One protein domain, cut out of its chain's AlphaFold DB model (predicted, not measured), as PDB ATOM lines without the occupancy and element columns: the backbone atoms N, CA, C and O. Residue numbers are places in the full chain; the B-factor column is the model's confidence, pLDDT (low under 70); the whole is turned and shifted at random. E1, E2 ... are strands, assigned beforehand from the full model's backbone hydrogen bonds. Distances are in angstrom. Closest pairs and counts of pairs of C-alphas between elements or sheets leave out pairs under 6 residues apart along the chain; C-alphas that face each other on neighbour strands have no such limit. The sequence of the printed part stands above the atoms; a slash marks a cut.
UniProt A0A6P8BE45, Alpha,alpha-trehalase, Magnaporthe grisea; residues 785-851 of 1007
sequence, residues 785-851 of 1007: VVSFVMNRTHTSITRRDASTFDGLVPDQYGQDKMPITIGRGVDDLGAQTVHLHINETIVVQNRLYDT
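Overview. This is residues 785 to 851 of the 1007 residues of the protein "Alpha,alpha-trehalase" of Magnaporthe grisea (UniProt A0A6P8BE45). A small three-strand sheet, E1, E2 and E5, has a two-strand hairpin, E3 and E4, set over it as a second thin layer, loosely and with few contacts between the two. The hairpin comes nearest to the sheet beside the tight link from E4 to E5; a long link, residues 801 to 817, loops out beyond that end of the strands, and residues 824 to 829 in the turn of the hairpin stick out near the other end. The printed part has 67 residues with no named helix and five named strands, E1 to E5 in that order; the sheets run E1 - E2 - E5 and E3 - E4, both antiparallel. The class is all strand, though 29 of the 67 printed residues are in named elements. The whole is loose, with a radius of gyration of the C-alphas of 13.6 A, and elongated, spanning 41 by 26 by 19 A.

Arrangement. In the larger sheet E2, residues 794 to 800, is the inner strand, and E1, residues 785 to 791, and E5, residues 841 to 845, are the edge strands. E1 and E2 form a hairpin, antiparallel at 160 degrees, with N 787 and O 798 within hydrogen-bond range at 2.8 A. E2 and E5 are antiparallel at 155 degrees, with N 797 and O 842 within range at 2.8 A. E3, residues 818 to 822, and E4, residues 832 to 836, form the other hairpin, antiparallel at 150 degrees, with N 820 and O 834 within range at 2.8 A. Between the sheets, the closest C-alphas of E2 and E4 are those of Arg 799 and Leu 836, 6.3 A apart. Those of E4 and E5 are Leu 836 and Ile 842, at 7.7 A. E3 and E5 are only just apart, with closest C-alphas at 8.1 A, and E1 is apart from both E3 and E4.

Along the chain. E1 begins at C-alpha 785, (232.677, 153.488, 297.883), and measures 20.6 A from first to last C-alpha. E2 measures 19.0 A. E3, E4 and E5 have five residues each; E3 begins at C-alpha 818, (228.932, 149.038, 306.039), and E5 ends at C-alpha 845, (219.389, 137.843, 293.824).

Size, cuts and confidence. The two C-alphas farthest apart are those of Val 809 and Thr 851, at 42.4 A. The printed part has no cut. The link from E2 to E3 is long, with 17 residues. The mean pLDDT of the printed part is 94.6, and no printed residue is under 70.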
ATOM      1  N   VAL A 785     232.839 153.721 299.325       98.50
ATOM      2  CA  VAL A 785     232.677 153.488 297.883       98.50
ATOM      3  C   VAL A 785     232.166 152.076 297.644       98.50
ATOM      4  O   VAL A 785     232.746 151.108 298.134       98.50
ATOM      5  N   VAL A 786     231.101 151.941 296.859       98.44
ATOM      6  CA  VAL A 786     230.488 150.654 296.517       98.44
ATOM      7  C   VAL A 786     230.462 150.478 295.005       98.44
ATOM      8  O   VAL A 786     230.112 151.393 294.269       98.44
ATOM      9  N   SER A 787     230.833 149.293 294.534       98.38
ATOM     10  CA  SER A 787     230.790 148.912 293.117       98.38
ATOM     11  C   SER A 787     229.816 147.762 292.892       98.38
ATOM     12  O   SER A 787     229.611 146.937 293.790       98.38
ATOM     13  N   PHE A 788     229.247 147.708 291.688       98.19
ATOM     14  CA  PHE A 788     228.196 146.766 291.318       98.19
ATOM     15  C   PHE A 788     228.532 146.075 289.997       98.19
ATOM     16  O   PHE A 788     229.026 146.711 289.070       98.19
ATOM     17  N   VAL A 789     228.235 144.781 289.903       97.81
ATOM     18  CA  VAL A 789     228.244 144.027 288.640       97.81
ATOM     19  C   VAL A 789     226.978 143.191 288.587       97.81
ATOM     20  O   VAL A 789     226.734 142.378 289.479       97.81
ATOM     21  N   MET A 790     226.168 143.403 287.560       98.06
ATOM     22  CA  MET A 790     224.874 142.761 287.386       98.06
ATOM     23  C   MET A 790     224.942 141.763 286.239       98.06
ATOM     24  O   MET A 790     225.473 142.070 285.176       98.06
ATOM     25  N   ASN A 791     224.336 140.600 286.441       96.31
ATOM     26  CA  ASN A 791     223.853 139.760 285.351       96.31
ATOM     27  C   ASN A 791     222.327 139.630 285.463       96.31
ATOM     28  O   ASN A 791     221.710 140.247 286.330       96.31
ATOM     29  N   ARG A 792     221.699 138.802 284.623       93.94
ATOM     30  CA  ARG A 792     220.242 138.566 284.664       93.94
ATOM     31  C   ARG A 792     219.706 138.231 286.059       93.94
ATOM     32  O   ARG A 792     218.698 138.780 286.482       93.94
ATOM     33  N   THR A 793     220.374 137.338 286.778       96.75
ATOM     34  CA  THR A 793     219.819 136.693 287.980       96.75
ATOM     35  C   THR A 793     220.365 137.243 289.290       96.75
ATOM     36  O   THR A 793     219.710 137.096 290.319       96.75
ATOM     37  N   HIS A 794     221.544 137.865 289.273       97.75
ATOM     38  CA  HIS A 794     222.240 138.298 290.478       97.75
ATOM     39  C   HIS A 794     222.989 139.617 290.279       97.75
ATOM     40  O   HIS A 794     223.429 139.949 289.175       97.75
ATOM     41  N   THR A 795     223.197 140.326 291.386       98.19
ATOM     42  CA  THR A 795     224.063 141.502 291.481       98.19
ATOM     43  C   THR A 795     225.162 141.241 292.501       98.19
ATOM     44  O   THR A 795     224.887 140.910 293.655       98.19
ATOM     45  N   SER A 796     226.413 141.400 292.076       98.25
ATOM     46  CA  SER A 796     227.582 141.406 292.957       98.25
ATOM     47  C   SER A 796     227.824 142.819 293.465       98.25
ATOM     48  O   SER A 796     227.886 143.755 292.671       98.25
ATOM     49  N   ILE A 797     227.979 142.972 294.775       98.50
ATOM     50  CA  ILE A 797     228.154 144.252 295.460       98.50
ATOM     51  C   ILE A 797     229.472 144.190 296.212       98.50
ATOM     52  O   ILE A 797     229.670 143.285 297.021       98.50
ATOM     53  N   THR A 798     230.366 145.141 295.959       98.56
ATOM     54  CA  THR A 798     231.683 145.183 296.608       98.56
ATOM     55  C   THR A 798     231.922 146.547 297.228       98.56
ATOM     56  O   THR A 798     231.911 147.545 296.505       98.56
ATOM     57  N   ARG A 799     232.204 146.593 298.535       98.31
ATOM     58  CA  ARG A 799     232.726 147.806 299.181       98.31
ATOM     59  C   ARG A 799     234.202 147.930 298.828       98.31
ATOM     60  O   ARG A 799     234.982 147.020 299.079       98.31
ATOM     61  N   ARG A 800     234.586 149.034 298.208       98.12
ATOM     62  CA  ARG A 800     235.945 149.310 297.738       98.12
ATOM     63  C   ARG A 800     236.710 150.097 298.798       98.12
ATOM     64  O   ARG A 800     236.109 150.741 299.655       98.12
ATOM     65  N   ASP A 801     238.035 150.061 298.723       97.25
ATOM     66  CA  ASP A 801     238.878 150.957 299.512       97.25
ATOM     67  C   ASP A 801     238.675 152.405 299.043       97.25
ATOM     68  O   ASP A 801     239.139 152.800 297.975       97.25
ATOM     69  N   ALA A 802     237.956 153.200 299.838       97.06
ATOM     70  CA  ALA A 802     237.642 154.586 299.502       97.06
ATOM     71  C   ALA A 802     238.894 155.474 299.364       97.06
ATOM     72  O   ALA A 802     238.825 156.505 298.702       97.06
ATOM     73  N   SER A 803     240.047 155.078 299.928       95.62
ATOM     74  CA  SER A 803     241.293 155.853 299.835       95.62
ATOM     75  C   SER A 803     241.870 155.930 298.418       95.62
ATOM     76  O   SER A 803     242.698 156.797 298.136       95.62
ATOM     77  N   THR A 804     241.411 155.070 297.501       95.38
ATOM     78  CA  THR A 804     241.808 155.104 296.087       95.38
ATOM     79  C   THR A 804     240.935 156.027 295.236       95.38
ATOM     80  O   THR A 804     241.167 156.134 294.032       95.38
ATOM     81  N   PHE A 805     239.926 156.677 295.825       95.75
ATOM     82  CA  PHE A 805     238.967 157.527 295.123       95.75
ATOM     83  C   PHE A 805     238.957 158.957 295.674       95.75
ATOM     84  O   PHE A 805     239.336 159.225 296.811       95.75
ATOM     85  N   ASP A 806     238.498 159.898 294.848       91.94
ATOM     86  CA  ASP A 806     238.510 161.329 295.160       91.94
ATOM     87  C   ASP A 806     237.207 161.780 295.852       91.94
ATOM     88  O   ASP A 806     236.393 162.512 295.287       91.94
ATOM     89  N   GLY A 807     236.982 161.280 297.072       94.00
ATOM     90  CA  GLY A 807     235.834 161.628 297.918       94.00
ATOM     91  C   GLY A 807     236.013 162.935 298.705       94.00
ATOM     92  O   GLY A 807     237.110 163.486 298.791       94.00
ATOM     93  N   LEU A 808     234.929 163.444 299.304       95.62
ATOM     94  CA  LEU A 808     234.967 164.640 300.165       95.62
ATOM     95  C   LEU A 808     235.520 164.349 301.564       95.62
ATOM     96  O   LEU A 808     236.274 165.152 302.107       95.62
ATOM     97  N   VAL A 809     235.164 163.193 302.124       96.38
ATOM     98  CA  VAL A 809     235.637 162.707 303.424       96.38
ATOM     99  C   VAL A 809     236.039 161.232 303.312       96.38
ATOM    100  O   VAL A 809     235.614 160.561 302.367       96.38
ATOM    101  N   PRO A 810     236.850 160.708 304.249       96.56
ATOM    102  CA  PRO A 810     237.131 159.277 304.323       96.56
ATOM    103  C   PRO A 810     235.863 158.444 304.540       96.56
ATOM    104  O   PRO A 810     234.835 158.960 304.979       96.56
ATOM    105  N   ASP A 811     235.963 157.136 304.306       97.25
ATOM    106  CA  ASP A 811     234.911 156.171 304.635       97.25
ATOM    107  C   ASP A 811     234.518 156.271 306.120       97.25
ATOM    108  O   ASP A 811     235.318 155.976 307.013       97.25
ATOM    109  N   GLN A 812     233.275 156.690 306.379       96.88
ATOM    110  CA  GLN A 812     232.786 156.966 307.731       96.88
ATOM    111  C   GLN A 812     232.455 155.696 308.530       96.88
ATOM    112  O   GLN A 812     232.235 155.786 309.736       96.88
ATOM    113  N   TYR A 813     232.423 154.517 307.901       96.75
ATOM    114  CA  TYR A 813     232.306 153.241 308.613       96.75
ATOM    115  C   TYR A 813     233.677 152.709 309.055       96.75
ATOM    116  O   TYR A 813     233.751 151.818 309.898       96.75
ATOM    117  N   GLY A 814     234.783 153.226 308.506       95.06
ATOM    118  CA  GLY A 814     236.133 152.797 308.870       95.06
ATOM    119  C   GLY A 814     236.315 151.279 308.749       95.06
ATOM    120  O   GLY A 814     236.033 150.691 307.704       95.06
ATOM    121  N   GLN A 815     236.781 150.637 309.824       93.81
ATOM    122  CA  GLN A 815     236.970 149.179 309.881       93.81
ATOM    123  C   GLN A 815     235.680 148.400 310.193       93.81
ATOM    124  O   GLN A 815     235.652 147.175 310.031       93.81
ATOM    125  N   ASP A 816     234.614 149.087 310.616       96.88
ATOM    126  CA  ASP A 816     233.314 148.467 310.853       96.88
ATOM    127  C   ASP A 816     232.645 148.086 309.529       96.88
ATOM    128  O   ASP A 816     233.024 148.535 308.442       96.88
ATOM    129  N   LYS A 817     231.634 147.219 309.605       96.75
ATOM    130  CA  LYS A 817     230.905 146.769 308.419       96.75
ATOM    131  C   LYS A 817     229.905 147.833 307.959       96.75
ATOM    132  O   LYS A 817     229.084 148.289 308.748       96.75
ATOM    133  N   MET A 818     229.917 148.154 306.668       97.19
ATOM    134  CA  MET A 818     228.932 149.038 306.039       97.19
ATOM    135  C   MET A 818     227.607 148.286 305.838       97.19
ATOM    136  O   MET A 818     227.625 147.247 305.170       97.19
ATOM    137  N   PRO A 819     226.469 148.780 306.356       96.81
ATOM    138  CA  PRO A 819     225.161 148.198 306.093       96.81
ATOM    139  C   PRO A 819     224.622 148.628 304.720       96.81
ATOM    140  O   PRO A 819     224.633 149.810 304.372       96.81
ATOM    141  N   ILE A 820     224.089 147.673 303.963       96.94
ATOM    142  CA  ILE A 820     223.343 147.896 302.717       96.94
ATOM    143  C   ILE A 820     222.002 147.181 302.851       96.94
ATOM    144  O   ILE A 820     221.953 146.025 303.267       96.94
ATOM    145  N   THR A 821     220.908 147.854 302.516       96.81
ATOM    146  CA  THR A 821     219.566 147.271 302.552       96.81
ATOM    147  C   THR A 821     219.141 146.833 301.152       96.81
ATOM    148  O   THR A 821     219.173 147.617 300.209       96.81
ATOM    149  N   ILE A 822     218.718 145.577 301.033       96.25
ATOM    150  CA  ILE A 822     218.157 144.973 299.825       96.25
ATOM    151  C   ILE A 822     216.638 144.925 299.980       96.25
ATOM    152  O   ILE A 822     216.135 144.231 300.862       96.25
ATOM    153  N   GLY A 823     215.900 145.661 299.155       92.38
ATOM    154  CA  GLY A 823     214.440 145.734 299.209       92.38
ATOM    155  C   GLY A 823     213.899 147.081 298.732       92.38
ATOM    156  O   GLY A 823     214.660 147.963 298.355       92.38
ATOM    157  N   ARG A 824     212.572 147.252 298.743       85.56
ATOM    158  CA  ARG A 824     211.903 148.503 298.326       85.56
ATOM    159  C   ARG A 824     211.910 149.598 299.402       85.56
ATOM    160  O   ARG A 824     211.708 150.765 299.086       85.56
ATOM    161  N   GLY A 825     212.135 149.247 300.661       82.19
ATOM    162  CA  GLY A 825     212.139 150.169 301.792       82.19
ATOM    163  C   GLY A 825     212.925 149.596 302.960       82.19
ATOM    164  O   GLY A 825     213.016 148.381 303.104       82.19
ATOM    165  N   VAL A 826     213.486 150.463 303.806       79.38
ATOM    166  CA  VAL A 826     214.257 150.027 304.987       79.38
ATOM    167  C   VAL A 826     213.419 149.352 306.070       79.38
ATOM    168  O   VAL A 826     213.987 148.630 306.888       79.38
ATOM    169  N   ASP A 827     212.105 149.569 306.059       77.44
ATOM    170  CA  ASP A 827     211.160 149.019 307.034       77.44
ATOM    171  C   ASP A 827     210.163 148.034 306.388       77.44
ATOM    172  O   ASP A 827     209.201 147.596 307.020       77.44
ATOM    173  N   ASP A 828     210.386 147.657 305.124       80.94
ATOM    174  CA  ASP A 828     209.553 146.667 304.443       80.94
ATOM    175  C   ASP A 828     209.809 145.270 305.037       80.94
ATOM    176  O   ASP A 828     210.954 144.860 305.214       80.94
ATOM    177  N   LEU A 829     208.749 144.484 305.270       77.00
ATOM    178  CA  LEU A 829     208.840 143.140 305.876       77.00
ATOM    179  C   LEU A 829     209.771 142.164 305.128       77.00
ATOM    180  O   LEU A 829     210.253 141.204 305.721       77.00
ATOM    181  N   GLY A 830     209.992 142.386 303.829       79.69
ATOM    182  CA  GLY A 830     210.872 141.576 302.984       79.69
ATOM    183  C   GLY A 830     212.276 142.153 302.785       79.69
ATOM    184  O   GLY A 830     213.038 141.590 302.004       79.69
ATOM    185  N   ALA A 831     212.612 143.276 303.425       89.69
ATOM    186  CA  ALA A 831     213.920 143.895 303.275       89.69
ATOM    187  C   ALA A 831     214.997 143.135 304.063       89.69
ATOM    188  O   ALA A 831     214.799 142.737 305.211       89.69
ATOM    189  N   GLN A 832     216.168 142.972 303.455       93.44
ATOM    190  CA  GLN A 832     217.317 142.311 304.065       93.44
ATOM    191  C   GLN A 832     218.491 143.281 304.168       93.44
ATOM    192  O   GLN A 832     218.928 143.835 303.166       93.44
ATOM    193  N   THR A 833     219.063 143.440 305.363       94.88
ATOM    194  CA  THR A 833     220.303 144.211 305.534       94.88
ATOM    195  C   THR A 833     221.515 143.288 305.518       94.88
ATOM    196  O   THR A 833     221.650 142.384 306.344       94.88
ATOM    197  N   VAL A 834     222.423 143.551 304.588       94.94
ATOM    198  CA  VAL A 834     223.726 142.899 304.439       94.94
ATOM    199  C   VAL A 834     224.828 143.849 304.899       94.94
ATOM    200  O   VAL A 834     224.629 145.059 304.948       94.94
ATOM    201  N   HIS A 835     225.978 143.307 305.291       96.56
ATOM    202  CA  HIS A 835     227.044 144.072 305.935       96.56
ATOM    203  C   HIS A 835     228.388 143.744 305.285       96.56
ATOM    204  O   HIS A 835     228.738 142.570 305.226       96.56
ATOM    205  N   LEU A 836     229.125 144.763 304.835       97.44
ATOM    206  CA  LEU A 836     230.363 144.602 304.065       97.44
ATOM    207  C   LEU A 836     231.583 145.220 304.756       97.44
ATOM    208  O   LEU A 836     231.597 146.415 305.079       97.44
ATOM    209  N   HIS A 837     232.642 144.430 304.908       97.94
ATOM    210  CA  HIS A 837     233.997 144.937 305.110       97.94
ATOM    211  C   HIS A 837     234.568 145.537 303.816       97.94
ATOM    212  O   HIS A 837     234.061 145.316 302.717       97.94
ATOM    213  N   ILE A 838     235.650 146.306 303.942       98.00
ATOM    214  CA  ILE A 838     236.397 146.810 302.784       98.00
ATOM    215  C   ILE A 838     236.948 145.620 301.981       98.00
ATOM    216  O   ILE A 838     237.528 144.695 302.544       98.00
ATOM    217  N   ASN A 839     236.774 145.675 300.661       97.38
ATOM    218  CA  ASN A 839     237.101 144.645 299.671       97.38
ATOM    219  C   ASN A 839     236.307 143.335 299.793       97.38
ATOM    220  O   ASN A 839     236.629 142.361 299.114       97.38
ATOM    221  N   GLU A 840     235.256 143.304 300.613       98.12
ATOM    222  CA  GLU A 840     234.316 142.188 300.644       98.12
ATOM    223  C   GLU A 840     233.294 142.322 299.511       98.12
ATOM    224  O   GLU A 840     232.776 143.413 299.246       98.12
ATOM    225  N   THR A 841     232.992 141.195 298.865       98.38
ATOM    226  CA  THR A 841     231.949 141.076 297.846       98.38
ATOM    227  C   THR A 841     230.842 140.164 298.350       98.38
ATOM    228  O   THR A 841     231.103 139.050 298.801       98.38
ATOM    229  N   ILE A 842     229.600 140.604 298.194       97.75
ATOM    230  CA  ILE A 842     228.407 139.773 298.377       97.75
ATOM    231  C   ILE A 842     227.639 139.679 297.068       97.75
ATOM    232  O   ILE A 842     227.742 140.555 296.209       97.75
ATOM    233  N   VAL A 843     226.836 138.633 296.937       98.00
ATOM    234  CA  VAL A 843     225.976 138.417 295.776       98.00
ATOM    235  C   VAL A 843     224.535 138.349 296.256       98.00
ATOM    236  O   VAL A 843     224.222 137.583 297.166       98.00
ATOM    237  N   VAL A 844     223.670 139.157 295.653       96.94
ATOM    238  CA  VAL A 844     222.234 139.196 295.951       96.94
ATOM    239  C   VAL A 844     221.441 138.810 294.714       96.94
ATOM    240  O   VAL A 844     221.896 139.016 293.588       96.94
ATOM    241  N   GLN A 845     220.265 138.232 294.920       96.19
ATOM    242  CA  GLN A 845     219.389 137.843 293.824       96.19
ATOM    243  C   GLN A 845     218.666 139.073 293.260       96.19
ATOM    244  O   GLN A 845     218.195 139.926 294.015       96.19
ATOM    245  N   ASN A 846     218.573 139.156 291.937       96.69
ATOM    246  CA  ASN A 846     217.807 140.195 291.257       96.69
ATOM    247  C   ASN A 846     216.321 139.845 291.247       96.69
ATOM    248  O   ASN A 846     215.935 138.673 291.267       96.69
ATOM    249  N   ARG A 847     215.473 140.870 291.137       94.88
ATOM    250  CA  ARG A 847     214.068 140.661 290.782       94.88
ATOM    251  C   ARG A 847     213.981 140.171 289.336       94.88
ATOM    252  O   ARG A 847     214.603 140.743 288.453       94.88
ATOM    253  N   LEU A 848     213.182 139.130 289.112       95.00
ATOM    254  CA  LEU A 848     212.904 138.547 287.794       95.00
ATOM    255  C   LEU A 848     211.416 138.698 287.463       95.00
ATOM    256  O   LEU A 848     210.701 137.713 287.274       95.00
ATOM    257  N   TYR A 849     210.917 139.936 287.501       92.75
ATOM    258  CA  TYR A 849     209.487 140.209 287.323       92.75
ATOM    259  C   TYR A 849     208.992 139.839 285.919       92.75
ATOM    260  O   TYR A 849     207.839 139.458 285.766       92.75
ATOM    261  N   ASP A 850     209.869 139.889 284.918       92.19
ATOM    262  CA  ASP A 850     209.591 139.620 283.506       92.19
ATOM    263  C   ASP A 850     209.269 138.145 283.208       92.19
ATOM    264  O   ASP A 850     208.768 137.824 282.133       92.19
ATOM    265  N   THR A 851     209.501 137.249 284.175       90.38
ATOM    266  CA  THR A 851     209.101 135.832 284.088       90.38
ATOM    267  C   THR A 851     207.594 135.620 284.231       90.38
ATOM    268  O   THR A 851     207.076 134.592 283.797       90.38
TER     269      THR A 851